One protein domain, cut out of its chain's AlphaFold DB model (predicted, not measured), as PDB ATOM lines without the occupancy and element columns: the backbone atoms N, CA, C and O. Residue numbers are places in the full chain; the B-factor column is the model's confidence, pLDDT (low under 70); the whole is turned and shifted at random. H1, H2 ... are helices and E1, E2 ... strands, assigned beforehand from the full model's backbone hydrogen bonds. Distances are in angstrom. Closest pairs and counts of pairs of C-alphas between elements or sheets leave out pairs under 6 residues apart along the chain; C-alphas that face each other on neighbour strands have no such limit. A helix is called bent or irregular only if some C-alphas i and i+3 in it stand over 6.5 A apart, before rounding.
ATOM      1  N   TYR A 167     233.031 272.435 298.377       95.56
ATOM      2  CA  TYR A 167     233.106 273.890 298.347       95.56
ATOM      3  C   TYR A 167     234.547 274.354 298.578       95.56
ATOM      4  O   TYR A 167     235.265 273.781 299.402       95.56
ATOM      5  N   VAL A 168     234.969 275.378 297.844       95.81
ATOM      6  CA  VAL A 168     236.318 275.951 297.890       95.81
ATOM      7  C   VAL A 168     236.254 277.474 297.935       95.81
ATOM      8  O   VAL A 168     235.239 278.072 297.576       95.81
ATOM      9  N   ASP A 169     237.339 278.096 298.380       93.38
ATOM     10  CA  ASP A 169     237.530 279.542 298.407       93.38
ATOM     11  C   ASP A 169     238.621 279.988 297.419       93.38
ATOM     12  O   ASP A 169     239.127 279.206 296.612       93.38
ATOM     13  N   GLU A 170     238.927 281.285 297.437       93.19
ATOM     14  CA  GLU A 170     239.907 281.902 296.545       93.19
ATOM     15  C   GLU A 170     241.318 281.359 296.791       93.19
ATOM     16  O   GLU A 170     242.035 281.099 295.826       93.19
ATOM     17  N   ASP A 171     241.681 281.123 298.056       94.19
ATOM     18  CA  ASP A 171     242.997 280.616 298.446       94.19
ATOM     19  C   ASP A 171     243.225 279.207 297.889       94.19
ATOM     20  O   ASP A 171     244.244 278.952 297.244       94.19
ATOM     21  N   PHE A 172     242.237 278.311 298.019       95.00
ATOM     22  CA  PHE A 172     242.308 276.982 297.412       95.00
ATOM     23  C   PHE A 172     242.526 277.056 295.893       95.00
ATOM     24  O   PHE A 172     243.311 276.286 295.331       95.00
ATOM     25  N   ILE A 173     241.818 277.959 295.209       95.56
ATOM     26  CA  ILE A 173     241.935 278.101 293.755       95.56
ATOM     27  C   ILE A 173     243.323 278.636 293.395       95.56
ATOM     28  O   ILE A 173     243.987 278.057 292.535       95.56
ATOM     29  N   ALA A 174     243.783 279.691 294.070       95.94
ATOM     30  CA  ALA A 174     245.099 280.283 293.855       95.94
ATOM     31  C   ALA A 174     246.224 279.255 294.055       95.94
ATOM     32  O   ALA A 174     247.110 279.143 293.203       95.94
ATOM     33  N   ASP A 175     246.142 278.444 295.110       96.50
ATOM     34  CA  ASP A 175     247.105 277.381 295.393       96.50
ATOM     35  C   ASP A 175     247.123 276.312 294.295       96.50
ATOM     36  O   ASP A 175     248.196 275.913 293.832       96.50
ATOM     37  N   ASN A 176     245.956 275.866 293.820       96.00
ATOM     38  CA  ASN A 176     245.884 274.866 292.751       96.00
ATOM     39  C   ASN A 176     246.417 275.396 291.413       96.00
ATOM     40  O   ASN A 176     247.080 274.653 290.685       96.00
ATOM     41  N   LEU A 177     246.178 276.674 291.105       96.25
ATOM     42  CA  LEU A 177     246.749 277.327 289.925       96.25
ATOM     43  C   LEU A 177     248.275 277.439 290.039       96.25
ATOM     44  O   LEU A 177     248.989 277.062 289.108       96.25
ATOM     45  N   ALA A 178     248.790 277.879 291.191       97.00
ATOM     46  CA  ALA A 178     250.226 278.013 291.438       97.00
ATOM     47  C   ALA A 178     250.961 276.664 291.385       97.00
ATOM     48  O   ALA A 178     252.065 276.569 290.841       97.00
ATOM     49  N   GLN A 179     250.334 275.608 291.907       97.56
ATOM     50  CA  GLN A 179     250.852 274.239 291.867       97.56
ATOM     51  C   GLN A 179     250.671 273.557 290.506       97.56
ATOM     52  O   GLN A 179     251.210 272.469 290.303       97.56
ATOM     53  N   LYS A 180     249.974 274.201 289.558       97.12
ATOM     54  CA  LYS A 180     249.685 273.667 288.220       97.12
ATOM     55  C   LYS A 180     248.907 272.351 288.264       97.12
ATOM     56  O   LYS A 180     249.154 271.453 287.459       97.12
ATOM     57  N   ASN A 181     247.978 272.241 289.208       95.38
ATOM     58  CA  ASN A 181     247.103 271.083 289.310       95.38
ATOM     59  C   ASN A 181     246.046 271.114 288.196       95.38
ATOM     60  O   ASN A 181     245.616 272.183 287.756       95.38
ATOM     61  N   ASP A 182     245.608 269.929 287.775       95.19
ATOM     62  CA  ASP A 182     244.489 269.765 286.847       95.19
ATOM     63  C   ASP A 182     243.200 269.576 287.654       95.19
ATOM     64  O   ASP A 182     243.099 268.646 288.461       95.19
ATOM     65  N   PHE A 183     242.200 270.434 287.448       95.81
ATOM     66  CA  PHE A 183     240.951 270.375 288.208       95.81
ATOM     67  C   PHE A 183     239.772 271.012 287.469       95.81
ATOM     68  O   PHE A 183     239.939 271.837 286.571       95.81
ATOM     69  N   ILE A 184     238.561 270.614 287.869       95.94
ATOM     70  CA  ILE A 184     237.320 271.263 287.445       95.94
ATOM     71  C   ILE A 184     236.787 272.110 288.586       95.94
ATOM     72  O   ILE A 184     236.642 271.624 289.710       95.94
ATOM     73  N   LEU A 185     236.442 273.347 288.253       97.06
ATOM     74  CA  LEU A 185     235.833 274.305 289.157       97.06
ATOM     75  C   LEU A 185     234.474 274.738 288.611       97.06
ATOM     76  O   LEU A 185     234.382 275.296 287.520       97.06
ATOM     77  N   GLY A 186     233.414 274.465 289.365       96.81
ATOM     78  CA  GLY A 186     232.081 274.994 289.113       96.81
ATOM     79  C   GLY A 186     231.853 276.290 289.879       96.81
ATOM     80  O   GLY A 186     232.034 276.339 291.090       96.81
ATOM     81  N   PHE A 187     231.407 277.321 289.185       95.88
ATOM     82  CA  PHE A 187     231.005 278.602 289.742       95.88
ATOM     83  C   PHE A 187     229.489 278.637 289.851       95.88
ATOM     84  O   PHE A 187     228.775 278.509 288.854       95.88
ATOM     85  N   MET A 188     228.999 278.780 291.077       93.12
ATOM     86  CA  MET A 188     227.581 278.686 291.404       93.12
ATOM     87  C   MET A 188     227.148 279.857 292.272       93.12
ATOM     88  O   MET A 188     227.969 280.546 292.870       93.12
ATOM     89  N   ARG A 189     225.837 280.063 292.366       90.19
ATOM     90  CA  ARG A 189     225.223 280.921 293.376       90.19
ATOM     91  C   ARG A 189     224.017 280.198 293.951       90.19
ATOM     92  O   ARG A 189     223.142 279.808 293.180       90.19
ATOM     93  N   GLU A 190     223.953 280.052 295.272       84.19
ATOM     94  CA  GLU A 190     222.850 279.355 295.953       84.19
ATOM     95  C   GLU A 190     221.475 279.894 295.520       84.19
ATOM     96  O   GLU A 190     220.611 279.134 295.122       84.19
ATOM     97  N   THR A 191     221.276 281.207 295.438       83.44
ATOM     98  CA  THR A 191     219.990 281.804 295.017       83.44
ATOM     99  C   THR A 191     219.743 281.820 293.501       83.44
ATOM    100  O   THR A 191     218.739 282.365 293.037       83.44
ATOM    101  N   CYS A 192     220.644 281.273 292.680       86.69
ATOM    102  CA  CYS A 192     220.453 281.218 291.232       86.69
ATOM    103  C   CYS A 192     219.583 280.017 290.833       86.69
ATOM    104  O   CYS A 192     219.956 278.865 291.058       86.69
ATOM    105  N   GLY A 193     218.443 280.286 290.184       83.62
ATOM    106  CA  GLY A 193     217.516 279.246 289.720       83.62
ATOM    107  C   GLY A 193     218.171 278.218 288.790       83.62
ATOM    108  O   GLY A 193     217.958 277.020 288.961       83.62
ATOM    109  N   ASP A 194     219.043 278.664 287.884       86.81
ATOM    110  CA  ASP A 194     219.773 277.773 286.973       86.81
ATOM    111  C   ASP A 194     220.783 276.886 287.730       86.81
ATOM    112  O   ASP A 194     220.927 275.698 287.434       86.81
ATOM    113  N   CYS A 195     221.438 277.427 288.770       87.94
ATOM    114  CA  CYS A 195     222.361 276.670 289.628       87.94
ATOM    115  C   CYS A 195     221.624 275.582 290.420       87.94
ATOM    116  O   CYS A 195     222.134 274.468 290.572       87.94
ATOM    117  N   HIS A 196     220.407 275.882 290.881       86.31
ATOM    118  CA  HIS A 196     219.541 274.921 291.561       86.31
ATOM    119  C   HIS A 196     219.117 273.747 290.683       86.31
ATOM    120  O   HIS A 196     218.830 272.681 291.222       86.31
ATOM    121  N   TYR A 197     219.119 273.910 289.361       90.06
ATOM    122  CA  TYR A 197     218.832 272.812 288.450       90.06
ATOM    123  C   TYR A 197     220.063 271.934 288.197       90.06
ATOM    124  O   TYR A 197     219.980 270.711 288.312       90.06
ATOM    125  N   ALA A 198     221.207 272.542 287.864       92.25
ATOM    126  CA  ALA A 198     222.390 271.831 287.368       92.25
ATOM    127  C   ALA A 198     222.931 270.774 288.350       92.25
ATOM    128  O   ALA A 198     223.284 269.660 287.952       92.25
ATOM    129  N   MET A 199     222.984 271.108 289.643       90.88
ATOM    130  CA  MET A 199     223.564 270.236 290.667       90.88
ATOM    131  C   MET A 199     222.768 268.936 290.891       90.88
ATOM    132  O   MET A 199     223.332 267.864 290.646       90.88
ATOM    133  N   PRO A 200     221.488 268.979 291.320       89.38
ATOM    134  CA  PRO A 200     220.721 267.766 291.605       89.38
ATOM    135  C   PRO A 200     220.311 266.989 290.348       89.38
ATOM    136  O   PRO A 200     220.211 265.768 290.417       89.38
ATOM    137  N   ASN A 201     220.113 267.653 289.201       91.62
ATOM    138  CA  ASN A 201     219.583 266.987 288.003       91.62
ATOM    139  C   ASN A 201     220.660 266.502 287.024       91.62
ATOM    140  O   ASN A 201     220.377 265.630 286.204       91.62
ATOM    141  N   VAL A 202     221.888 267.032 287.089       93.38
ATOM    142  CA  VAL A 202     222.953 266.684 286.129       93.38
ATOM    143  C   VAL A 202     224.220 266.204 286.833       93.38
ATOM    144  O   VAL A 202     224.650 265.071 286.614       93.38
ATOM    145  N   ILE A 203     224.809 267.021 287.708       92.50
ATOM    146  CA  ILE A 203     226.155 266.764 288.251       92.50
ATOM    147  C   ILE A 203     226.165 265.625 289.270       92.50
ATOM    148  O   ILE A 203     226.944 264.682 289.123       92.50
ATOM    149  N   LEU A 204     225.309 265.682 290.294       91.00
ATOM    150  CA  LEU A 204     225.266 264.644 291.327       91.00
ATOM    151  C   LEU A 204     224.874 263.270 290.749       91.00
ATOM    152  O   LEU A 204     225.582 262.297 291.035       91.00
ATOM    153  N   PRO A 205     223.841 263.152 289.883       91.56
ATOM    154  CA  PRO A 205     223.545 261.896 289.200       91.56
ATOM    155  C   PRO A 205     224.734 261.372 288.392       91.56
ATOM    156  O   PRO A 205     225.048 260.183 288.477       91.56
ATOM    157  N   TYR A 206     225.434 262.249 287.664       92.19
ATOM    158  CA  TYR A 206     226.611 261.865 286.890       92.19
ATOM    159  C   TYR A 206     227.709 261.284 287.785       92.19
ATOM    160  O   TYR A 206     228.169 260.173 287.522       92.19
ATOM    161  N   ILE A 207     228.074 261.968 288.875       89.38
ATOM    162  CA  ILE A 207     229.091 261.500 289.832       89.38
ATOM    163  C   ILE A 207     228.720 260.127 290.411       89.38
ATOM    164  O   ILE A 207     229.559 259.219 290.438       89.38
ATOM    165  N   HIS A 208     227.464 259.949 290.831       86.00
ATOM    166  CA  HIS A 208     226.989 258.704 291.436       86.00
ATOM    167  C   HIS A 208     226.983 257.522 290.458       86.00
ATOM    168  O   HIS A 208     227.378 256.415 290.829       86.00
ATOM    169  N   GLN A 209     226.560 257.738 289.211       89.69
ATOM    170  CA  GLN A 209     226.455 256.675 288.205       89.69
ATOM    171  C   GLN A 209     227.822 256.227 287.668       89.69
ATOM    172  O   GLN A 209     227.996 255.062 287.310       89.69
ATOM    173  N   ASN A 210     228.800 257.132 287.641       87.06
ATOM    174  CA  ASN A 210     230.056 256.950 286.911       87.06
ATOM    175  C   ASN A 210     231.259 256.578 287.802       87.06
ATOM    176  O   ASN A 210     232.358 256.360 287.295       87.06
ATOM    177  N   LYS A 211     231.067 256.433 289.124       79.81
ATOM    178  CA  LYS A 211     232.132 256.076 290.092       79.81
ATOM    179  C   LYS A 211     233.395 256.930 289.912       79.81
ATOM    180  O   LYS A 211     234.511 256.418 289.842       79.81
ATOM    181  N   ILE A 212     233.198 258.237 289.789       82.50
ATOM    182  CA  ILE A 212     234.271 259.186 289.504       82.50
ATOM    183  C   ILE A 212     235.280 259.204 290.659       82.50
ATOM    184  O   ILE A 212     234.912 259.336 291.828       82.50
ATOM    185  N   ASN A 213     236.567 259.076 290.325       80.00
ATOM    186  CA  ASN A 213     237.638 259.048 291.324       80.00
ATOM    187  C   ASN A 213     238.112 260.449 291.733       80.00
ATOM    188  O   ASN A 213     238.488 260.627 292.893       80.00
ATOM    189  N   LYS A 214     238.067 261.428 290.819       87.81
ATOM    190  CA  LYS A 214     238.470 262.818 291.080       87.81
ATOM    191  C   LYS A 214     237.394 263.577 291.868       87.81
ATOM    192  O   LYS A 214     236.213 263.240 291.794       87.81
ATOM    193  N   ASN A 215     237.821 264.602 292.596       92.38
ATOM    194  CA  ASN A 215     236.927 265.522 293.295       92.38
ATOM    195  C   ASN A 215     236.435 266.619 292.347       92.38
ATOM    196  O   ASN A 215     237.136 266.997 291.410       92.38
ATOM    197  N   PHE A 216     235.239 267.123 292.632       93.81
ATOM    198  CA  PHE A 216     234.613 268.260 291.980       93.81
ATOM    199  C   PHE A 216     234.625 269.456 292.914       93.81
ATOM    200  O   PHE A 216     234.158 269.343 294.044       93.81
ATOM    201  N   TYR A 217     235.120 270.600 292.449       96.75
ATOM    202  CA  TYR A 217     235.227 271.800 293.272       96.75
ATOM    203  C   TYR A 217     234.151 272.816 292.902       96.75
ATOM    204  O   TYR A 217     233.856 273.014 291.724       96.75
ATOM    205  N   LEU A 218     233.552 273.447 293.908       95.88
ATOM    206  CA  LEU A 218     232.516 274.464 293.770       95.88
ATOM    207  C   LEU A 218     232.942 275.760 294.450       95.88
ATOM    208  O   LEU A 218     233.201 275.773 295.649       95.88
ATOM    209  N   PHE A 219     232.929 276.856 293.706       95.25
ATOM    210  CA  PHE A 219     233.028 278.199 294.256       95.25
ATOM    211  C   PHE A 219     231.628 278.817 294.315       95.25
ATOM    212  O   PHE A 219     230.973 278.986 293.281       95.25
ATOM    213  N   ASP A 220     231.153 279.125 295.524       92.56
ATOM    214  CA  ASP A 220     229.840 279.737 295.736       92.56
ATOM    215  C   ASP A 220     229.951 281.260 295.858       92.56
ATOM    216  O   ASP A 220     230.518 281.808 296.805       92.56
ATOM    217  N   PHE A 221     229.355 281.951 294.892       91.44
ATOM    218  CA  PHE A 221     229.300 283.402 294.835       91.44
ATOM    219  C   PHE A 221     228.259 284.028 295.766       91.44
ATOM    220  O   PHE A 221     228.219 285.257 295.853       91.44
ATOM    221  N   GLN A 222     227.408 283.237 296.433       90.44
ATOM    222  CA  GLN A 222     226.276 283.743 297.210       90.44
ATOM    223  C   GLN A 222     226.693 284.813 298.224       90.44
ATOM    224  O   GLN A 222     226.159 285.917 298.175       90.44
ATOM    225  N   LYS A 223     227.712 284.540 299.052       88.69
ATOM    226  CA  LYS A 223     228.170 285.488 300.084       88.69
ATOM    227  C   LYS A 223     228.594 286.840 299.501       88.69
ATOM    228  O   LYS A 223     228.260 287.883 300.044       88.69
ATOM    229  N   TYR A 224     229.287 286.833 298.362       90.62
ATOM    230  CA  TYR A 224     229.752 288.059 297.715       90.62
ATOM    231  C   TYR A 224     228.594 288.807 297.057       90.62
ATOM    232  O   TYR A 224     228.534 290.031 297.115       90.62
ATOM    233  N   TYR A 225     227.658 288.070 296.456       90.62
ATOM    234  CA  TYR A 225     226.453 288.639 295.866       90.62
ATOM    235  C   TYR A 225     225.561 289.306 296.918       90.62
ATOM    236  O   TYR A 225     225.060 290.398 296.657       90.62
ATOM    237  N   ASP A 226     225.386 288.700 298.091       91.00
ATOM    238  CA  ASP A 226     224.563 289.267 299.164       91.00
ATOM    239  C   ASP A 226     225.135 290.581 299.693       91.00
ATOM    240  O   ASP A 226     224.386 291.547 299.836       91.00
ATOM    241  N   LEU A 227     226.461 290.679 299.840       90.00
ATOM    242  CA  LEU A 227     227.126 291.937 300.200       90.00
ATOM    243  C   LEU A 227     226.851 293.054 299.179       90.00
ATOM    244  O   LEU A 227     226.708 294.211 299.558       90.00
ATOM    245  N   THR A 228     226.684 292.729 297.888       89.94
ATOM    246  CA  THR A 228     226.299 293.734 296.870       89.94
ATOM    247  C   THR A 228     224.864 294.251 297.013       89.94
ATOM    248  O   THR A 228     224.483 295.200 296.326       89.94
ATOM    249  N   LYS A 229     224.027 293.597 297.831       89.81
ATOM    250  CA  LYS A 229     222.637 294.005 298.097       89.81
ATOM    251  C   LYS A 229     222.500 294.897 299.315       89.81
ATOM    252  O   LYS A 229     221.439 295.496 299.491       89.81
ATOM    253  N   GLU A 230     223.541 294.993 300.128       89.25
ATOM    254  CA  GLU A 230     223.588 295.922 301.243       89.25
ATOM    255  C   GLU A 230     223.678 297.359 300.714       89.25
ATOM    256  O   GLU A 230     224.369 297.642 299.731       89.25
ATOM    257  N   ALA A 231     222.928 298.271 301.334       76.00
ATOM    258  CA  ALA A 231     222.921 299.670 300.926       76.00
ATOM    259  C   ALA A 231     224.329 300.276 301.057       76.00
ATOM    260  O   ALA A 231     225.011 300.046 302.052       76.00
ATOM    261  N   ASP A 232     224.734 301.055 300.051       82.00
ATOM    262  CA  ASP A 232     225.995 301.809 300.001       82.00
ATOM    263  C   ASP A 232     227.294 300.972 300.062       82.00
ATOM    264  O   ASP A 232     228.368 301.507 300.332       82.00
ATOM    265  N   ASN A 233     227.239 299.670 299.748       89.06
ATOM    266  CA  ASN A 233     228.427 298.809 299.720       89.06
ATOM    267  C   ASN A 233     229.105 298.770 298.332       89.06
ATOM    268  O   ASN A 233     229.147 297.742 297.650       89.06
ATOM    269  N   GLU A 234     229.629 299.916 297.882       91.88
ATOM    270  CA  GLU A 234     230.333 300.032 296.590       91.88
ATOM    271  C   GLU A 234     231.566 299.116 296.508       91.88
ATOM    272  O   GLU A 234     231.845 298.537 295.455       91.88
ATOM    273  N   GLU A 235     232.276 298.935 297.623       92.88
ATOM    274  CA  GLU A 235     233.443 298.055 297.703       92.88
ATOM    275  C   GLU A 235     233.067 296.595 297.418       92.88
ATOM    276  O   GLU A 235     233.748 295.938 296.628       92.88
ATOM    277  N   ALA A 236     231.946 296.103 297.959       92.44
ATOM    278  CA  ALA A 236     231.459 294.760 297.653       92.44
ATOM    279  C   ALA A 236     231.083 294.597 296.177       92.44
ATOM    280  O   ALA A 236     231.352 293.549 295.591       92.44
ATOM    281  N   VAL A 237     230.496 295.622 295.549       91.94
ATOM    282  CA  VAL A 237     230.180 295.594 294.110       91.94
ATOM    283  C   VAL A 237     231.458 295.498 293.275       91.94
ATOM    284  O   VAL A 237     231.534 294.670 292.364       91.94
ATOM    285  N   ILE A 238     232.468 296.309 293.601       94.00
ATOM    286  CA  ILE A 238     233.776 296.290 292.934       94.00
ATOM    287  C   ILE A 238     234.450 294.934 293.138       94.00
ATOM    288  O   ILE A 238     234.895 294.321 292.172       94.00
ATOM    289  N   HIS A 239     234.485 294.430 294.370       92.62
ATOM    290  CA  HIS A 239     235.087 293.142 294.682       92.62
ATOM    291  C   HIS A 239     234.373 291.989 293.961       92.62
ATOM    292  O   HIS A 239     235.027 291.173 293.317       92.62
ATOM    293  N   TYR A 240     233.038 291.965 293.959       92.38
ATOM    294  CA  TYR A 240     232.257 290.969 293.223       92.38
ATOM    295  C   TYR A 240     232.549 290.998 291.717       92.38
ATOM    296  O   TYR A 240     232.681 289.948 291.085       92.38
ATOM    297  N   GLN A 241     232.680 292.189 291.126       92.94
ATOM    298  CA  GLN A 241     233.072 292.327 289.725       92.94
ATOM    299  C   GLN A 241     234.510 291.843 289.492       92.94
ATOM    300  O   GLN A 241     234.728 291.054 288.575       92.94
ATOM    301  N   ASN A 242     235.451 292.215 290.363       93.62
ATOM    302  CA  ASN A 242     236.842 291.771 290.294       93.62
ATOM    303  C   ASN A 242     236.961 290.248 290.359       93.62
ATOM    304  O   ASN A 242     237.755 289.683 289.618       93.62
ATOM    305  N   LEU A 243     236.153 289.567 291.180       93.31
ATOM    306  CA  LEU A 243     236.134 288.103 291.222       93.31
ATOM    307  C   LEU A 243     235.671 287.500 289.895       93.31
ATOM    308  O   LEU A 243     236.290 286.570 289.386       93.31
ATOM    309  N   LYS A 244     234.602 288.035 289.294       94.25
ATOM    310  CA  LYS A 244     234.137 287.558 287.979       94.25
ATOM    311  C   LYS A 244     235.172 287.794 286.882       94.25
ATOM    312  O   LYS A 244     235.259 286.992 285.950       94.25
ATOM    313  N   ASP A 245     235.934 288.877 286.978       94.19
ATOM    314  CA  ASP A 245     236.983 289.196 286.016       94.19
ATOM    315  C   ASP A 245     238.221 288.320 286.225       94.19
ATOM    316  O   ASP A 245     238.698 287.717 285.265       94.19
ATOM    317  N   LEU A 246     238.654 288.146 287.478       93.62
ATOM    318  CA  LEU A 246     239.726 287.235 287.885       93.62
ATOM    319  C   LEU A 246     239.456 285.805 287.408       93.62
ATOM    320  O   LEU A 246     240.330 285.159 286.835       93.62
ATOM    321  N   PHE A 247     238.225 285.328 287.595       95.06
ATOM    322  CA  PHE A 247     237.812 283.992 287.177       95.06
ATOM    323  C   PHE A 247     237.333 283.916 285.725       95.06
ATOM    324  O   PHE A 247     236.880 282.853 285.314       95.06
ATOM    325  N   ARG A 248     237.460 284.990 284.929       95.75
ATOM    326  CA  ARG A 248     237.164 284.999 283.481       95.75
ATOM    327  C   ARG A 248     235.722 284.578 283.142       95.75
ATOM    328  O   ARG A 248     235.470 283.934 282.132       95.75
ATOM    329  N   LEU A 249     234.759 284.937 283.993       95.25
ATOM    330  CA  LEU A 249     233.366 284.480 283.880       95.25
ATOM    331  C   LEU A 249     232.508 285.332 282.942       95.25
ATOM    332  O   LEU A 249     231.440 284.893 282.516       95.25
ATOM    333  N   SER A 250     232.925 286.562 282.637       95.06
ATOM    334  CA  SER A 250     232.153 287.497 281.816       95.06
ATOM    335  C   SER A 250     232.730 287.603 280.410       95.06
ATOM    336  O   SER A 250     233.934 287.475 280.220       95.06
ATOM    337  N   ALA A 251     231.889 287.910 279.421       93.69
ATOM    338  CA  ALA A 251     232.354 288.122 278.049       93.69
ATOM    339  C   ALA A 251     233.315 289.323 277.922       93.69
ATOM    340  O   ALA A 251     234.067 289.410 276.957       93.69
ATOM    341  N   ASN A 252     233.292 290.244 278.894       94.00
ATOM    342  CA  ASN A 252     234.205 291.385 278.946       94.00
ATOM    343  C   ASN A 252     235.596 290.991 279.456       94.00
ATOM    344  O   ASN A 252     236.585 291.560 279.003       94.00
ATOM    345  N   SER A 253     235.672 290.046 280.399       94.25
ATOM    346  CA  SER A 253     236.946 289.543 280.920       94.25
ATOM    347  C   SER A 253     237.540 288.445 280.046       94.25
ATOM    348  O   SER A 253     238.761 288.315 279.972       94.25
ATOM    349  N   ASP A 254     236.699 287.682 279.348       96.12
ATOM    350  CA  ASP A 254     237.121 286.634 278.430       96.12
ATOM    351  C   ASP A 254     236.082 286.409 277.325       96.12
ATOM    352  O   ASP A 254     234.977 285.927 277.572       96.12
ATOM    353  N   ALA A 255     236.453 286.721 276.083       94.06
ATOM    354  CA  ALA A 255     235.572 286.539 274.934       94.06
ATOM    355  C   ALA A 255     235.261 285.057 274.649       94.06
ATOM    356  O   ALA A 255     234.174 284.737 274.161       94.06
ATOM    357  N   LEU A 256     236.188 284.151 274.967       94.56
ATOM    358  CA  LEU A 256     236.099 282.739 274.628       94.56
ATOM    359  C   LEU A 256     235.342 281.943 275.688       94.56
ATOM    360  O   LEU A 256     234.350 281.293 275.363       94.56
ATOM    361  N   PHE A 257     235.787 282.020 276.941       95.44
ATOM    362  CA  PHE A 257     235.256 281.207 278.041       95.44
ATOM    363  C   PHE A 257     234.291 281.963 278.956       95.44
ATOM    364  O   PHE A 257     233.501 281.339 279.663       95.44
ATOM    365  N   GLY A 258     234.289 283.294 278.901       94.75
ATOM    366  CA  GLY A 258     233.339 284.115 279.635       94.75
ATOM    367  C   GLY A 258     231.994 284.232 278.918       94.75
ATOM    368  O   GLY A 258     231.904 284.198 277.687       94.75
ATOM    369  N   TYR A 259     230.914 284.409 279.686       94.06
ATOM    370  CA  TYR A 259     229.568 284.544 279.130       94.06
ATOM    371  C   TYR A 259     228.768 285.673 279.771       94.06
ATOM    372  O   TYR A 259     228.540 285.712 280.985       94.06
ATOM    373  N   ARG A 260     228.285 286.591 278.923       91.50
ATOM    374  CA  ARG A 260     227.518 287.784 279.315       91.50
ATOM    375  C   ARG A 260     228.183 288.471 280.515       91.50
ATOM    376  O   ARG A 260     229.337 288.870 280.424       91.50
ATOM    377  N   ASN A 261     227.481 288.551 281.645       88.69
ATOM    378  CA  ASN A 261     227.947 289.227 282.855       88.69
ATOM    379  C   ASN A 261     228.549 288.274 283.907       88.69
ATOM    380  O   ASN A 261     228.836 288.738 285.012       88.69
ATOM    381  N   GLY A 262     228.684 286.973 283.608       85.06
ATOM    382  CA  GLY A 262     229.274 285.966 284.503       85.06
ATOM    383  C   GLY A 262     228.425 285.571 285.714       85.06
ATOM    384  O   GLY A 262     228.974 285.290 286.771       85.06
ATOM    385  N   MET A 263     227.092 285.596 285.604       81.50
ATOM    386  CA  MET A 263     226.168 285.323 286.726       81.50
ATOM    387  C   MET A 263     225.433 283.977 286.625       81.50
ATOM    388  O   MET A 263     224.305 283.857 287.103       81.50
ATOM    389  N   VAL A 264     226.027 282.991 285.960       88.75
ATOM    390  CA  VAL A 264     225.356 281.729 285.611       88.75
ATOM    391  C   VAL A 264     226.208 280.529 285.981       88.75
ATOM    392  O   VAL A 264     227.403 280.720 286.203       88.75
ATOM    393  N   PRO A 265     225.621 279.319 286.078       94.75
ATOM    394  CA  PRO A 265     226.405 278.126 286.338       94.75
ATOM    395  C   PRO A 265     227.447 277.948 285.233       94.75
ATOM    396  O   PRO A 265     227.106 277.699 284.074       94.75
ATOM    397  N   THR A 266     228.711 278.076 285.617       96.88
ATOM    398  CA  THR A 266     229.852 277.993 284.708       96.88
ATOM    399  C   THR A 266     230.849 277.001 285.274       96.88
ATOM    400  O   THR A 266     231.129 277.008 286.467       96.88
ATOM    401  N   PHE A 267     231.396 276.143 284.429       97.38
ATOM    402  CA  PHE A 267     232.314 275.079 284.803       97.38
ATOM    403  C   PHE A 267     233.592 275.243 284.016       97.38
ATOM    404  O   PHE A 267     233.567 275.164 282.794       97.38
ATOM    405  N   HIS A 268     234.697 275.470 284.708       97.69
ATOM    406  CA  HIS A 268     236.007 275.641 284.105       97.69
ATOM    407  C   HIS A 268     236.847 274.393 284.310       97.69
ATOM    408  O   HIS A 268     236.837 273.800 285.390       97.69
ATOM    409  N   TYR A 269     237.592 274.015 283.275       97.69
ATOM    410  CA  TYR A 269     238.669 273.046 283.387       97.69
ATOM    411  C   TYR A 269     240.004 273.779 283.335       97.69
ATOM    412  O   TYR A 269     240.336 274.424 282.336       97.69
ATOM    413  N   TYR A 270     240.762 273.653 284.419       97.25
ATOM    414  CA  TYR A 270     242.128 274.135 284.500       97.25
ATOM    415  C   TYR A 270     243.085 272.975 284.260       97.25
ATOM    416  O   TYR A 270     242.928 271.899 284.840       97.25
ATOM    417  N   GLN A 271     244.081 273.210 283.411       97.06
ATOM    418  CA  GLN A 271     245.166 272.276 283.150       97.06
ATOM    419  C   GLN A 271     246.490 273.005 283.311       97.06
ATOM    420  O   GLN A 271     246.719 274.026 282.665       97.06
ATOM    421  N   GLN A 272     247.371 272.479 284.157       96.62
ATOM    422  CA  GLN A 272     248.679 273.082 284.424       96.62
ATOM    423  C   GLN A 272     248.625 274.572 284.824       96.62
ATOM    424  O   GLN A 272     249.543 275.333 284.518       96.62
ATOM    425  N   GLY A 273     247.561 274.979 285.525       94.25
ATOM    426  CA  GLY A 273     247.333 276.364 285.954       94.25
ATOM    427  C   GLY A 273     246.673 277.272 284.907       94.25
ATOM    428  O   GLY A 273     246.387 278.424 285.210       94.25
ATOM    429  N   GLU A 274     246.377 276.769 283.709       96.31
ATOM    430  CA  GLU A 274     245.747 277.537 282.631       96.31
ATOM    431  C   GLU A 274     244.288 277.123 282.427       96.31
ATOM    432  O   GLU A 274     243.954 275.939 282.491       96.31
ATOM    433  N   LEU A 275     243.413 278.093 282.142       97.06
ATOM    434  CA  LEU A 275     242.028 277.822 281.747       97.06
ATOM    435  C   LEU A 275     242.006 277.256 280.323       97.06
ATOM    436  O   LEU A 275     242.379 277.949 279.375       97.06
ATOM    437  N   VAL A 276     241.571 276.003 280.177       97.06
ATOM    438  CA  VAL A 276     241.636 275.270 278.905       97.06
ATOM    439  C   VAL A 276     240.286 275.116 278.226       97.06
ATOM    440  O   VAL A 276     240.236 275.076 276.995       97.06
ATOM    441  N   ASP A 277     239.218 274.966 279.003       97.69
ATOM    442  CA  ASP A 277     237.871 274.804 278.470       97.69
ATOM    443  C   ASP A 277     236.823 275.245 279.500       97.69
ATOM    444  O   ASP A 277     237.100 275.288 280.706       97.69
ATOM    445  N   ALA A 278     235.620 275.549 279.022       97.56
ATOM    446  CA  ALA A 278     234.497 275.964 279.843       97.56
ATOM    447  C   ALA A 278     233.165 275.384 279.350       97.56
ATOM    448  O   ALA A 278     232.924 275.208 278.156       97.56
ATOM    449  N   SER A 279     232.256 275.127 280.285       97.50
ATOM    450  CA  SER A 279     230.858 274.809 280.005       97.50
ATOM    451  C   SER A 279     229.959 275.750 280.783       97.50
ATOM    452  O   SER A 279     230.135 275.933 281.983       97.50
ATOM    453  N   VAL A 280     228.992 276.350 280.097       96.69
ATOM    454  CA  VAL A 280     227.955 277.179 280.714       96.69
ATOM    455  C   VAL A 280     226.638 276.428 280.631       96.69
ATOM    456  O   VAL A 280     226.306 275.863 279.587       96.69
ATOM    457  N   PHE A 281     225.897 276.400 281.730       95.31
ATOM    458  CA  PHE A 281     224.603 275.736 281.802       95.31
ATOM    459  C   PHE A 281     223.492 276.791 281.878       95.31
ATOM    460  O   PHE A 281     223.412 277.527 282.860       95.31
ATOM    461  N   PHE A 282     222.643 276.845 280.845       92.81
ATOM    462  CA  PHE A 282     221.550 277.815 280.640       92.81
ATOM    463  C   PHE A 282     221.964 279.264 280.319       92.81
ATOM    464  O   PHE A 282     223.089 279.550 279.911       92.81
ATOM    465  N   ASN A 283     220.979 280.169 280.443       86.88
ATOM    466  CA  ASN A 283     221.024 281.609 280.192       86.88
ATOM    467  C   ASN A 283     221.172 282.031 278.724       86.88
ATOM    468  O   ASN A 283     221.752 283.077 278.412       86.88
ATOM    469  N   ASP A 284     220.591 281.238 277.832       94.25
ATOM    470  CA  ASP A 284     220.327 281.631 276.451       94.25
ATOM    471  C   ASP A 284     219.357 282.826 276.396       94.25
ATOM    472  O   ASP A 284     218.447 282.956 277.221       94.25
ATOM    473  N   VAL A 285     219.541 283.708 275.414       95.00
ATOM    474  CA  VAL A 285     218.603 284.800 275.124       95.00
ATOM    475  C   VAL A 285     217.610 284.317 274.079       95.00
ATOM    476  O   VAL A 285     218.015 283.882 273.004       95.00
ATOM    477  N   VAL A 286     216.317 284.405 274.392       97.25
ATOM    478  CA  VAL A 286     215.228 284.034 273.484       97.25
ATOM    479  C   VAL A 286     214.521 285.290 272.990       97.25
ATOM    480  O   VAL A 286     214.080 286.121 273.785       97.25
ATOM    481  N   GLU A 287     214.344 285.400 271.675       97.50
ATOM    482  CA  GLU A 287     213.584 286.479 271.042       97.50
ATOM    483  C   GLU A 287     212.554 285.931 270.057       97.50
ATOM    484  O   GLU A 287     212.725 284.859 269.476       97.50
ATOM    485  N   LYS A 288     211.476 286.695 269.847       97.38
ATOM    486  CA  LYS A 288     210.479 286.406 268.816       97.38
ATOM    487  C   LYS A 288     210.825 287.181 267.541       97.38
ATOM    488  O   LYS A 288     210.683 288.400 267.511       97.38
ATOM    489  N   ILE A 289     211.248 286.481 266.490       97.00
ATOM    490  CA  ILE A 289     211.648 287.040 265.192       97.00
ATOM    491  C   ILE A 289     210.753 286.434 264.107       97.00
ATOM    492  O   ILE A 289     210.736 285.221 263.926       97.00
ATOM    493  N   ASN A 290     210.016 287.267 263.362       95.06
ATOM    494  CA  ASN A 290     209.123 286.826 262.277       95.06
ATOM    495  C   ASN A 290     208.164 285.688 262.694       95.06
ATOM    496  O   ASN A 290     208.064 284.672 262.010       95.06
ATOM    497  N   GLU A 291     207.483 285.854 263.833       95.25
ATOM    498  CA  GLU A 291     206.579 284.856 264.435       95.25
ATOM    499  C   GLU A 291     207.232 283.546 264.910       95.25
ATOM    500  O   GLU A 291     206.526 282.603 265.254       95.25
ATOM    501  N   ARG A 292     208.566 283.485 265.003       97.50
ATOM    502  CA  ARG A 292     209.305 282.322 265.514       97.50
ATOM    503  C   ARG A 292     210.114 282.682 266.745       97.50
ATOM    504  O   ARG A 292     210.623 283.794 266.836       97.50
ATOM    505  N   TYR A 293     210.259 281.741 267.667       98.00
ATOM    506  CA  TYR A 293     211.106 281.913 268.841       98.00
ATOM    507  C   TYR A 293     212.497 281.366 268.553       98.00
ATOM    508  O   TYR A 293     212.648 280.202 268.194       98.00
ATOM    509  N   MET A 294     213.503 282.222 268.693       98.12
ATOM    510  CA  MET A 294     214.888 281.932 268.336       98.12
ATOM    511  C   MET A 294     215.798 282.184 269.530       98.12
ATOM    512  O   MET A 294     215.619 283.168 270.251       98.12
ATOM    513  N   ILE A 295     216.812 281.339 269.698       97.81
ATOM    514  CA  ILE A 295     217.924 281.610 270.608       97.81
ATOM    515  C   ILE A 295     218.863 282.608 269.930       97.81
ATOM    516  O   ILE A 295     219.630 282.239 269.046       97.81
ATOM    517  N   THR A 296     218.807 283.885 270.303       97.06
ATOM    518  CA  THR A 296     219.613 284.939 269.662       97.06
ATOM    519  C   THR A 296     221.009 285.075 270.245       97.06
ATOM    520  O   THR A 296     221.881 285.640 269.591       97.06
ATOM    521  N   ASN A 297     221.234 284.554 271.451       95.62
ATOM    522  CA  ASN A 297     222.542 284.537 272.092       95.62
ATOM    523  C   ASN A 297     222.662 283.296 272.978       95.62
ATOM    524  O   ASN A 297     221.756 283.009 273.763       95.62
ATOM    525  N   SER A 298     223.775 282.580 272.856       96.69
ATOM    526  CA  SER A 298     224.112 281.423 273.681       96.69
ATOM    527  C   SER A 298     225.615 281.383 273.934       96.69
ATOM    528  O   SER A 298     226.411 281.871 273.127       96.69
ATOM    529  N   PHE A 299     226.033 280.740 275.027       97.06
ATOM    530  CA  PHE A 299     227.439 280.365 275.176       97.06
ATOM    531  C   PHE A 299     227.878 279.430 274.041       97.06
ATOM    532  O   PHE A 299     229.000 279.527 273.560       97.06
ATOM    533  N   TYR A 300     226.979 278.584 273.542       97.56
ATOM    534  CA  TYR A 300     227.250 277.657 272.449       97.56
ATOM    535  C   TYR A 300     226.997 278.329 271.091       97.56
ATOM    536  O   TYR A 300     226.083 277.958 270.351       97.56
ATOM    537  N   SER A 301     227.788 279.364 270.794       97.00
ATOM    538  CA  SER A 301     227.818 280.052 269.498       97.00
ATOM    539  C   SER A 301     228.694 279.308 268.484       97.00
ATOM    540  O   SER A 301     229.483 278.432 268.847       97.00
ATOM    541  N   LEU A 302     228.592 279.676 267.201       96.38
ATOM    542  CA  LEU A 302     229.403 279.066 266.140       96.38
ATOM    543  C   LEU A 302     230.912 279.228 266.383       96.38
ATOM    544  O   LEU A 302     231.670 278.296 266.135       96.38
ATOM    545  N   GLU A 303     231.343 280.395 266.868       95.44
ATOM    546  CA  GLU A 303     232.751 280.678 267.164       95.44
ATOM    547  C   GLU A 303     233.277 279.781 268.291       95.44
ATOM    548  O   GLU A 303     234.312 279.132 268.142       95.44
ATOM    549  N   ARG A 304     232.535 279.674 269.400       96.00
ATOM    550  CA  ARG A 304     232.953 278.855 270.546       96.00
ATOM    551  C   ARG A 304     232.905 277.365 270.231       96.00
ATOM    552  O   ARG A 304     233.844 276.652 270.560       96.00
ATOM    553  N   ALA A 305     231.889 276.887 269.516       95.19
ATOM    554  CA  ALA A 305     231.786 275.478 269.125       95.19
ATOM    555  C   ALA A 305     232.973 274.975 268.273       95.19
ATOM    556  O   ALA A 305     233.172 273.768 268.153       95.19
ATOM    557  N   GLN A 306     233.768 275.872 267.678       95.00
ATOM    558  CA  GLN A 306     234.990 275.513 266.949       95.00
ATOM    559  C   GLN A 306     236.208 275.309 267.859       95.00
ATOM    560  O   GLN A 306     237.182 274.689 267.429       95.00
ATOM    561  N   VAL A 307     236.176 275.830 269.088       95.62
ATOM    562  CA  VAL A 307     237.304 275.771 270.030       95.62
ATOM    563  C   VAL A 307     237.044 274.888 271.249       95.62
ATOM    564  O   VAL A 307     238.003 274.361 271.814       95.62
ATOM    565  N   LEU A 308     235.777 274.718 271.651       96.81
ATOM    566  CA  LEU A 308     235.395 273.863 272.772       96.81
ATOM    567  C   LEU A 308     235.760 272.423 272.419       96.81
ATOM    568  O   LEU A 308     235.397 271.907 271.361       96.81
ATOM    569  N   LYS A 309     236.495 271.750 273.297       97.00
ATOM    570  CA  LYS A 309     237.083 270.449 272.962       97.00
ATOM    571  C   LYS A 309     236.085 269.302 273.112       97.00
ATOM    572  O   LYS A 309     236.289 268.235 272.537       97.00
ATOM    573  N   TYR A 310     235.014 269.518 273.875       97.38
ATOM    574  CA  TYR A 310     234.018 268.499 274.213       97.38
ATOM    575  C   TYR A 310     232.764 268.530 273.332       97.38
ATOM    576  O   TYR A 310     231.937 267.623 273.430       97.38
ATOM    577  N   THR A 311     232.578 269.561 272.501       97.00
ATOM    578  CA  THR A 311     231.356 269.721 271.704       97.00
ATOM    579  C   THR A 311     231.570 270.593 270.472       97.00
ATOM    580  O   THR A 311     232.333 271.549 270.508       97.00
ATOM    581  N   ASN A 312     230.835 270.288 269.403       97.12
ATOM    582  CA  ASN A 312     230.661 271.144 268.226       97.12
ATOM    583  C   ASN A 312     229.206 271.635 268.076       97.12
ATOM    584  O   ASN A 312     228.825 272.150 267.024       97.12
ATOM    585  N   THR A 313     228.377 271.427 269.100       97.62
ATOM    586  CA  THR A 313     226.969 271.828 269.099       97.62
ATOM    587  C   THR A 313     226.853 273.344 269.169       97.62
ATOM    588  O   THR A 313     227.445 273.977 270.041       97.62
ATOM    589  N   VAL A 314     226.027 273.904 268.289       98.06
ATOM    590  CA  VAL A 314     225.647 275.317 268.285       98.06
ATOM    591  C   VAL A 314     224.184 275.417 268.711       98.06
ATOM    592  O   VAL A 314     223.328 274.778 268.101       98.06
ATOM    593  N   LEU A 315     223.908 276.188 269.764       97.88
ATOM    594  CA  LEU A 315     222.545 276.510 270.207       97.88
ATOM    595  C   LEU A 315     222.108 277.903 269.738       97.88
ATOM    596  O   LEU A 315     220.915 278.164 269.608       97.88
ATOM    597  N   GLU A 316     223.052 278.802 269.462       97.25
ATOM    598  CA  GLU A 316     222.739 280.104 268.871       97.25
ATOM    599  C   GLU A 316     222.063 279.934 267.500       97.25
ATOM    600  O   GLU A 316     222.458 279.098 266.691       97.25
ATOM    601  N   GLN A 317     221.033 280.738 267.235       97.12
ATOM    602  CA  GLN A 317     220.140 280.652 266.073       97.12
ATOM    603  C   GLN A 317     219.274 279.383 266.007       97.12
ATOM    604  O   GLN A 317     218.663 279.112 264.972       97.12
ATOM    605  N   MET A 318     219.164 278.612 267.091       97.50
ATOM    606  CA  MET A 318     218.208 277.510 267.157       97.50
ATOM    607  C   MET A 318     216.772 278.041 267.282       97.50
ATOM    608  O   MET A 318     216.485 278.891 268.126       97.50
ATOM    609  N   GLU A 319     215.867 277.516 266.452       97.75
ATOM    610  CA  GLU A 319     214.421 277.722 266.591       97.75
ATOM    611  C   GLU A 319     213.882 276.822 267.713       97.75
ATOM    612  O   GLU A 319     214.185 275.626 267.754       97.75
ATOM    613  N   ILE A 320     213.079 277.388 268.614       97.12
ATOM    614  CA  ILE A 320     212.440 276.663 269.716       97.12
ATOM    615  C   ILE A 320     210.916 276.728 269.599       97.12
ATOM    616  O   ILE A 320     210.347 277.687 269.074       97.12
ATOM    617  N   SER A 321     210.240 275.685 270.086       97.06
ATOM    618  CA  SER A 321     208.778 275.625 270.062       97.06
ATOM    619  C   SER A 321     208.177 276.704 270.960       97.06
ATOM    620  O   SER A 321     208.630 276.892 272.084       97.06
ATOM    621  N   GLU A 322     207.093 277.347 270.518       96.69
ATOM    622  CA  GLU A 322     206.308 278.269 271.352       96.69
ATOM    623  C   GLU A 322     205.853 277.617 272.671       96.69
ATOM    624  O   GLU A 322     205.829 278.274 273.708       96.69
ATOM    625  N   HIS A 323     205.566 276.310 272.669       96.75
ATOM    626  CA  HIS A 323     205.189 275.566 273.879       96.75
ATOM    627  C   HIS A 323     206.323 275.417 274.901       96.75
ATOM    628  O   HIS A 323     206.061 275.104 276.062       96.75
ATOM    629  N   ASP A 324     207.565 275.643 274.478       97.25
ATOM    630  CA  ASP A 324     208.749 275.577 275.325       97.25
ATOM    631  C   ASP A 324     209.198 276.978 275.782       97.25
ATOM    632  O   ASP A 324     210.217 277.107 276.458       97.25
ATOM    633  N   VAL A 325     208.451 278.033 275.438       96.69
ATOM    634  CA  VAL A 325     208.776 279.422 275.774       96.69
ATOM    635  C   VAL A 325     207.898 279.922 276.913       96.69
ATOM    636  O   VAL A 325     206.676 279.795 276.903       96.69
ATOM    637  N   ILE A 326     208.531 280.563 277.890       95.62
ATOM    638  CA  ILE A 326     207.872 281.250 278.995       95.62
ATOM    639  C   ILE A 326     208.056 282.751 278.793       95.62
ATOM    640  O   ILE A 326     209.182 283.243 278.752       95.62
ATOM    641  N   GLN A 327     206.958 283.500 278.709       95.81
ATOM    642  CA  GLN A 327     207.017 284.959 278.709       95.81
ATOM    643  C   GLN A 327     206.944 285.497 280.140       95.81
ATOM    644  O   GLN A 327     205.993 285.240 280.878       95.81
ATOM    645  N   SER A 328     207.945 286.281 280.533       92.94
ATOM    646  CA  SER A 328     207.974 286.979 281.814       92.94
ATOM    647  C   SER A 328     206.851 288.011 281.874       92.94
ATOM    648  O   SER A 328     206.892 289.024 281.178       92.94
ATOM    649  N   SER A 329     205.881 287.816 282.768       92.31
ATOM    650  CA  SER A 329     204.788 288.776 282.983       92.31
ATOM    651  C   SER A 329     205.275 290.152 283.451       92.31
ATOM    652  O   SER A 329     204.614 291.158 283.207       92.31
ATOM    653  N   ARG A 330     206.441 290.211 284.109       90.94
ATOM    654  CA  ARG A 330     207.028 291.451 284.638       90.94
ATOM    655  C   ARG A 330     207.781 292.256 283.584       90.94
ATOM    656  O   ARG A 330     207.755 293.480 283.630       90.94
ATOM    657  N   THR A 331     208.518 291.584 282.702       91.94
ATOM    658  CA  THR A 331     209.464 292.249 281.782       91.94
ATOM    659  C   THR A 331     209.065 292.132 280.316       91.94
ATOM    660  O   THR A 331     209.643 292.814 279.479       91.94
ATOM    661  N   GLY A 332     208.114 291.252 279.987       93.19
ATOM    662  CA  GLY A 332     207.757 290.894 278.615       93.19
ATOM    663  C   GLY A 332     208.800 290.036 277.892       93.19
ATOM    664  O   GLY A 332     208.529 289.603 276.773       93.19
ATOM    665  N   SER A 333     209.960 289.778 278.512       94.06
ATOM    666  CA  SER A 333     211.037 288.973 277.928       94.06
ATOM    667  C   SER A 333     210.663 287.495 277.835       94.06
ATOM    668  O   SER A 333     209.850 286.997 278.617       94.06
ATOM    669  N   TYR A 334     211.242 286.806 276.856       96.00
ATOM    670  CA  TYR A 334     211.030 285.383 276.635       96.00
ATOM    671  C   TYR A 334     212.177 284.582 277.246       96.00
ATOM    672  O   TYR A 334     213.344 284.966 277.164       96.00
ATOM    673  N   HIS A 335     211.830 283.451 277.842       94.12
ATOM    674  CA  HIS A 335     212.762 282.511 278.441       94.12
ATOM    675  C   HIS A 335     212.483 281.116 277.904       94.12
ATOM    676  O   HIS A 335     211.326 280.743 277.706       94.12
ATOM    677  N   TRP A 336     213.533 280.329 277.709       95.44
ATOM    678  CA  TRP A 336     213.373 278.909 277.430       95.44
ATOM    679  C   TRP A 336     212.974 278.193 278.722       95.44
ATOM    680  O   TRP A 336     213.631 278.359 279.750       95.44
ATOM    681  N   ALA A 337     211.889 277.424 278.697       94.81
ATOM    682  CA  ALA A 337     211.460 276.632 279.840       94.81
ATOM    683  C   ALA A 337     212.598 275.714 280.309       94.81
ATOM    684  O   ALA A 337     213.155 274.958 279.513       94.81
ATOM    685  N   THR A 338     212.914 275.756 281.606       93.06
ATOM    686  CA  THR A 338     214.080 275.091 282.210       93.06
ATOM    687  C   THR A 338     214.199 273.617 281.816       93.06
ATOM    688  O   THR A 338     215.238 273.201 281.316       93.06
ATOM    689  N   GLU A 339     213.117 272.841 281.939       93.19
ATOM    690  CA  GLU A 339     213.110 271.410 281.588       93.19
ATOM    691  C   GLU A 339     213.365 271.147 280.099       93.19
ATOM    692  O   GLU A 339     213.852 270.086 279.720       93.19
ATOM    693  N   LYS A 340     213.020 272.105 279.236       96.12
ATOM    694  CA  LYS A 340     213.187 272.001 277.782       96.12
ATOM    695  C   LYS A 340     214.598 272.391 277.377       96.12
ATOM    696  O   LYS A 340     215.242 271.637 276.653       96.12
ATOM    697  N   ALA A 341     215.111 273.486 277.932       96.25
ATOM    698  CA  ALA A 341     216.512 273.867 277.798       96.25
ATOM    699  C   ALA A 341     217.444 272.753 278.306       96.25
ATOM    700  O   ALA A 341     218.478 272.476 277.696       96.25
ATOM    701  N   ALA A 342     217.070 272.062 279.391       96.25
ATOM    702  CA  ALA A 342     217.868 270.990 279.989       96.25
ATOM    703  C   ALA A 342     218.164 269.849 279.009       96.25
ATOM    704  O   ALA A 342     219.258 269.288 279.044       96.25
ATOM    705  N   LEU A 343     217.238 269.547 278.091       96.38
ATOM    706  CA  LEU A 343     217.422 268.517 277.060       96.38
ATOM    707  C   LEU A 343     218.595 268.823 276.119       96.38
ATOM    708  O   LEU A 343     219.158 267.901 275.533       96.38
ATOM    709  N   HIS A 344     218.977 270.096 275.999       97.38
ATOM    710  CA  HIS A 344     220.087 270.557 275.169       97.38
ATOM    711  C   HIS A 344     221.340 270.858 275.995       97.38
ATOM    712  O   HIS A 344     222.435 270.461 275.607       97.38
ATOM    713  N   HIS A 345     221.192 271.491 277.162       97.75
ATOM    714  CA  HIS A 345     222.322 271.881 278.014       97.75
ATOM    715  C   HIS A 345     222.916 270.723 278.824       97.75
ATOM    716  O   HIS A 345     224.133 270.658 278.988       97.75
ATOM    717  N   ALA A 346     222.104 269.776 279.310       97.50
ATOM    718  CA  ALA A 346     222.613 268.656 280.107       97.50
ATOM    719  C   ALA A 346     223.564 267.747 279.314       97.50
ATOM    720  O   ALA A 346     224.637 267.450 279.838       97.50
ATOM    721  N   PRO A 347     223.282 267.363 278.052       97.88
ATOM    722  CA  PRO A 347     224.251 266.630 277.238       97.88
ATOM    723  C   PRO A 347     225.589 267.359 277.053       97.88
ATOM    724  O   PRO A 347     226.628 266.703 277.030       97.88
ATOM    725  N   LEU A 348     225.581 268.693 276.957       97.94
ATOM    726  CA  LEU A 348     226.793 269.505 276.790       97.94
ATOM    727  C   LEU A 348     227.635 269.510 278.065       97.94
ATOM    728  O   LEU A 348     228.828 269.210 278.010       97.94
ATOM    729  N   LEU A 349     227.006 269.742 279.220       97.31
ATOM    730  CA  LEU A 349     227.685 269.650 280.509       97.31
ATOM    731  C   LEU A 349     228.211 268.229 280.759       97.31
ATOM    732  O   LEU A 349     229.352 268.053 281.168       97.31
ATOM    733  N   LEU A 350     227.427 267.192 280.457       96.88
ATOM    734  CA  LEU A 350     227.874 265.803 280.594       96.88
ATOM    735  C   LEU A 350     229.045 265.470 279.662       96.88
ATOM    736  O   LEU A 350     229.947 264.742 280.070       96.88
ATOM    737  N   ALA A 351     229.063 265.999 278.435       97.31
ATOM    738  CA  ALA A 351     230.187 265.837 277.515       97.31
ATOM    739  C   ALA A 351     231.459 266.509 278.054       97.31
ATOM    740  O   ALA A 351     232.517 265.877 278.054       97.31
ATOM    741  N   PHE A 352     231.343 267.726 278.597       97.44
ATOM    742  CA  PHE A 352     232.435 268.412 279.294       97.44
ATOM    743  C   PHE A 352     232.959 267.571 280.467       97.44
ATOM    744  O   PHE A 352     234.148 267.263 280.541       97.44
ATOM    745  N   LEU A 353     232.067 267.112 281.352       95.12
ATOM    746  CA  LEU A 353     232.458 266.297 282.501       95.12
ATOM    747  C   LEU A 353     233.111 264.985 282.059       95.12
ATOM    748  O   LEU A 353     234.127 264.588 282.621       95.12
ATOM    749  N   LYS A 354     232.576 264.319 281.034       94.69
ATOM    750  CA  LYS A 354     233.140 263.079 280.491       94.69
ATOM    751  C   LYS A 354     234.540 263.269 279.924       94.69
ATOM    752  O   LYS A 354     235.358 262.371 280.082       94.69
ATOM    753  N   MET A 355     234.807 264.403 279.284       95.06
ATOM    754  CA  MET A 355     236.109 264.690 278.687       95.06
ATOM    755  C   MET A 355     237.222 264.896 279.720       95.06
ATOM    756  O   MET A 355     238.375 264.599 279.425       95.06
ATOM    757  N   TYR A 356     236.890 265.414 280.905       93.31
ATOM    758  CA  TYR A 356     237.890 265.889 281.868       93.31
ATOM    759  C   TYR A 356     237.916 265.118 283.199       93.31
ATOM    760  O   TYR A 356     238.917 265.155 283.930       93.31
ATOM    761  N   TYR A 357     236.858 264.368 283.527       84.69
ATOM    762  CA  TYR A 357     236.838 263.486 284.703       84.69
ATOM    763  C   TYR A 357     237.395 262.083 284.462       84.69
ATOM    764  O   TYR A 357     237.809 261.441 285.434       84.69
ATOM    765  N   TYR A 358     237.433 261.637 283.209       69.50
ATOM    766  CA  TYR A 358     238.045 260.382 282.769       69.50
ATOM    767  C   TYR A 358     239.320 260.663 281.990       69.50
ATOM    768  O   TYR A 358     240.260 259.850 282.134       69.50
TER     769      TYR A 358
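This is residues 167 to 358 of the 358 residues of an uncharacterized protein of Erysipelotrichia bacterium (UniProt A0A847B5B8). A strongly twisted sheet of four strands forms a slab with helices over both faces, H2 and H6 on one and H1 on the other, while a helical hairpin, H3 and H4, leads off from the end of E2 and is not on the sheet. At the other end of the longest axis from H1, two small strand hairpins, E5 with E6 and E7 with E8, make a smaller lobe, from which H6 runs back over the sheet. The printed part has 192 residues with six named helices and eight named strands, in the order H1 E1 H2 E2 H3 H4 E3 E4 E5 E6 H5 E7 E8 H6, and its class is mixed, helices and strands. The larger sheet is mixed, in the order E2 E1 E3 E4, and with its helices it makes three layers, a sheet between helices on either face. The whole is compact, with a radius of gyration of the C-alphas of 17.0 A and spans of 53 by 46 by 30 A.

H1, residues 170 to 178, begins at C-alpha 170, (239.907, 281.902, 296.545). E1 is residues 183 to 188, 16.1 A long, and H2 is residues 193 to 210, 25.7 A. H2 is irregular, but only just: C-alphas 201 and 204 are 7.0 A apart. E2, residues 216 to 220, is followed by H3, residues 222 to 227, and H4, residues 234 to 246, 18.1 A. E3, residues 266 to 271, measures 16.4 A, and E4, residues 274 to 280, measures 17.9 A from C-alpha 274 at (245.747, 277.537, 282.631). Then come E5, residues 285 to 289, E6, residues 292 to 297, H5, residues 302 to 305, E7, residues 325 to 327, and E8, residues 334 to 336. H6, residues 338 to 357, is 25.7 A long, has a kink of 43 degrees near residue 345, and ends at C-alpha 357, (236.838, 263.486, 284.703).

E1 and E2 are parallel, with N 219 and O 186 2.8 A apart; E1, H2 and E2 form a strand-helix-strand unit, two parallel neighbour strands with a helix between, and its crossover is right-handed. E1 and E3 are antiparallel, with N 185 and O 268 at 2.9 A. E3 and E4 are a hairpin, with N 267 and O 279 at 2.8 A. H1 is on the sheet at a height of 9.1 A, over E1 and along it at 23 degrees on the local plane, and only just not over E3, on which 2 of its C-alphas fall. On the opposite face, H6 has a height of 8.9 A, over E3 and along it at 10 degrees on the local plane. H2 touches H6, closest at the C-alphas of Val 202 and Ala 346, 6.3 A, the same way at a steep tilt of 46 degrees. H4 touches H3 with residues 236 to 240 alone, closest at the C-alphas of Ala 236 and Leu 227, 5.8 A; this hairpin has a shallow tilt of 33 degrees, only just short of steep, opposite ways. E5 and E6 are a hairpin, with N 287 and O 294 at 2.9 A, and so are E7 and E8, with N 326 and O 335 at 2.8 A. The closest C-alphas of E5 and E8 are those of Val 286 and Tyr 334, 5.4 A. H5 touches no helix and is not on the larger sheet. Each O i to N i+4 pair is within hydrogen-bond range in H1, H3 and H4, against 10 of 14 in H2 and 12 of 16 in H6; H5 is too short for such a pair.

The two C-alphas farthest apart are those of Gln 179 and Glu 291, 53.2 A. The printed part has no cut and ends at residue 358, the chain's last. The links H4 to E3 and H5 to E7 are long, 19 residues each. Mean pLDDT of the printed part is 93.7, and residue 358 alone is under 70.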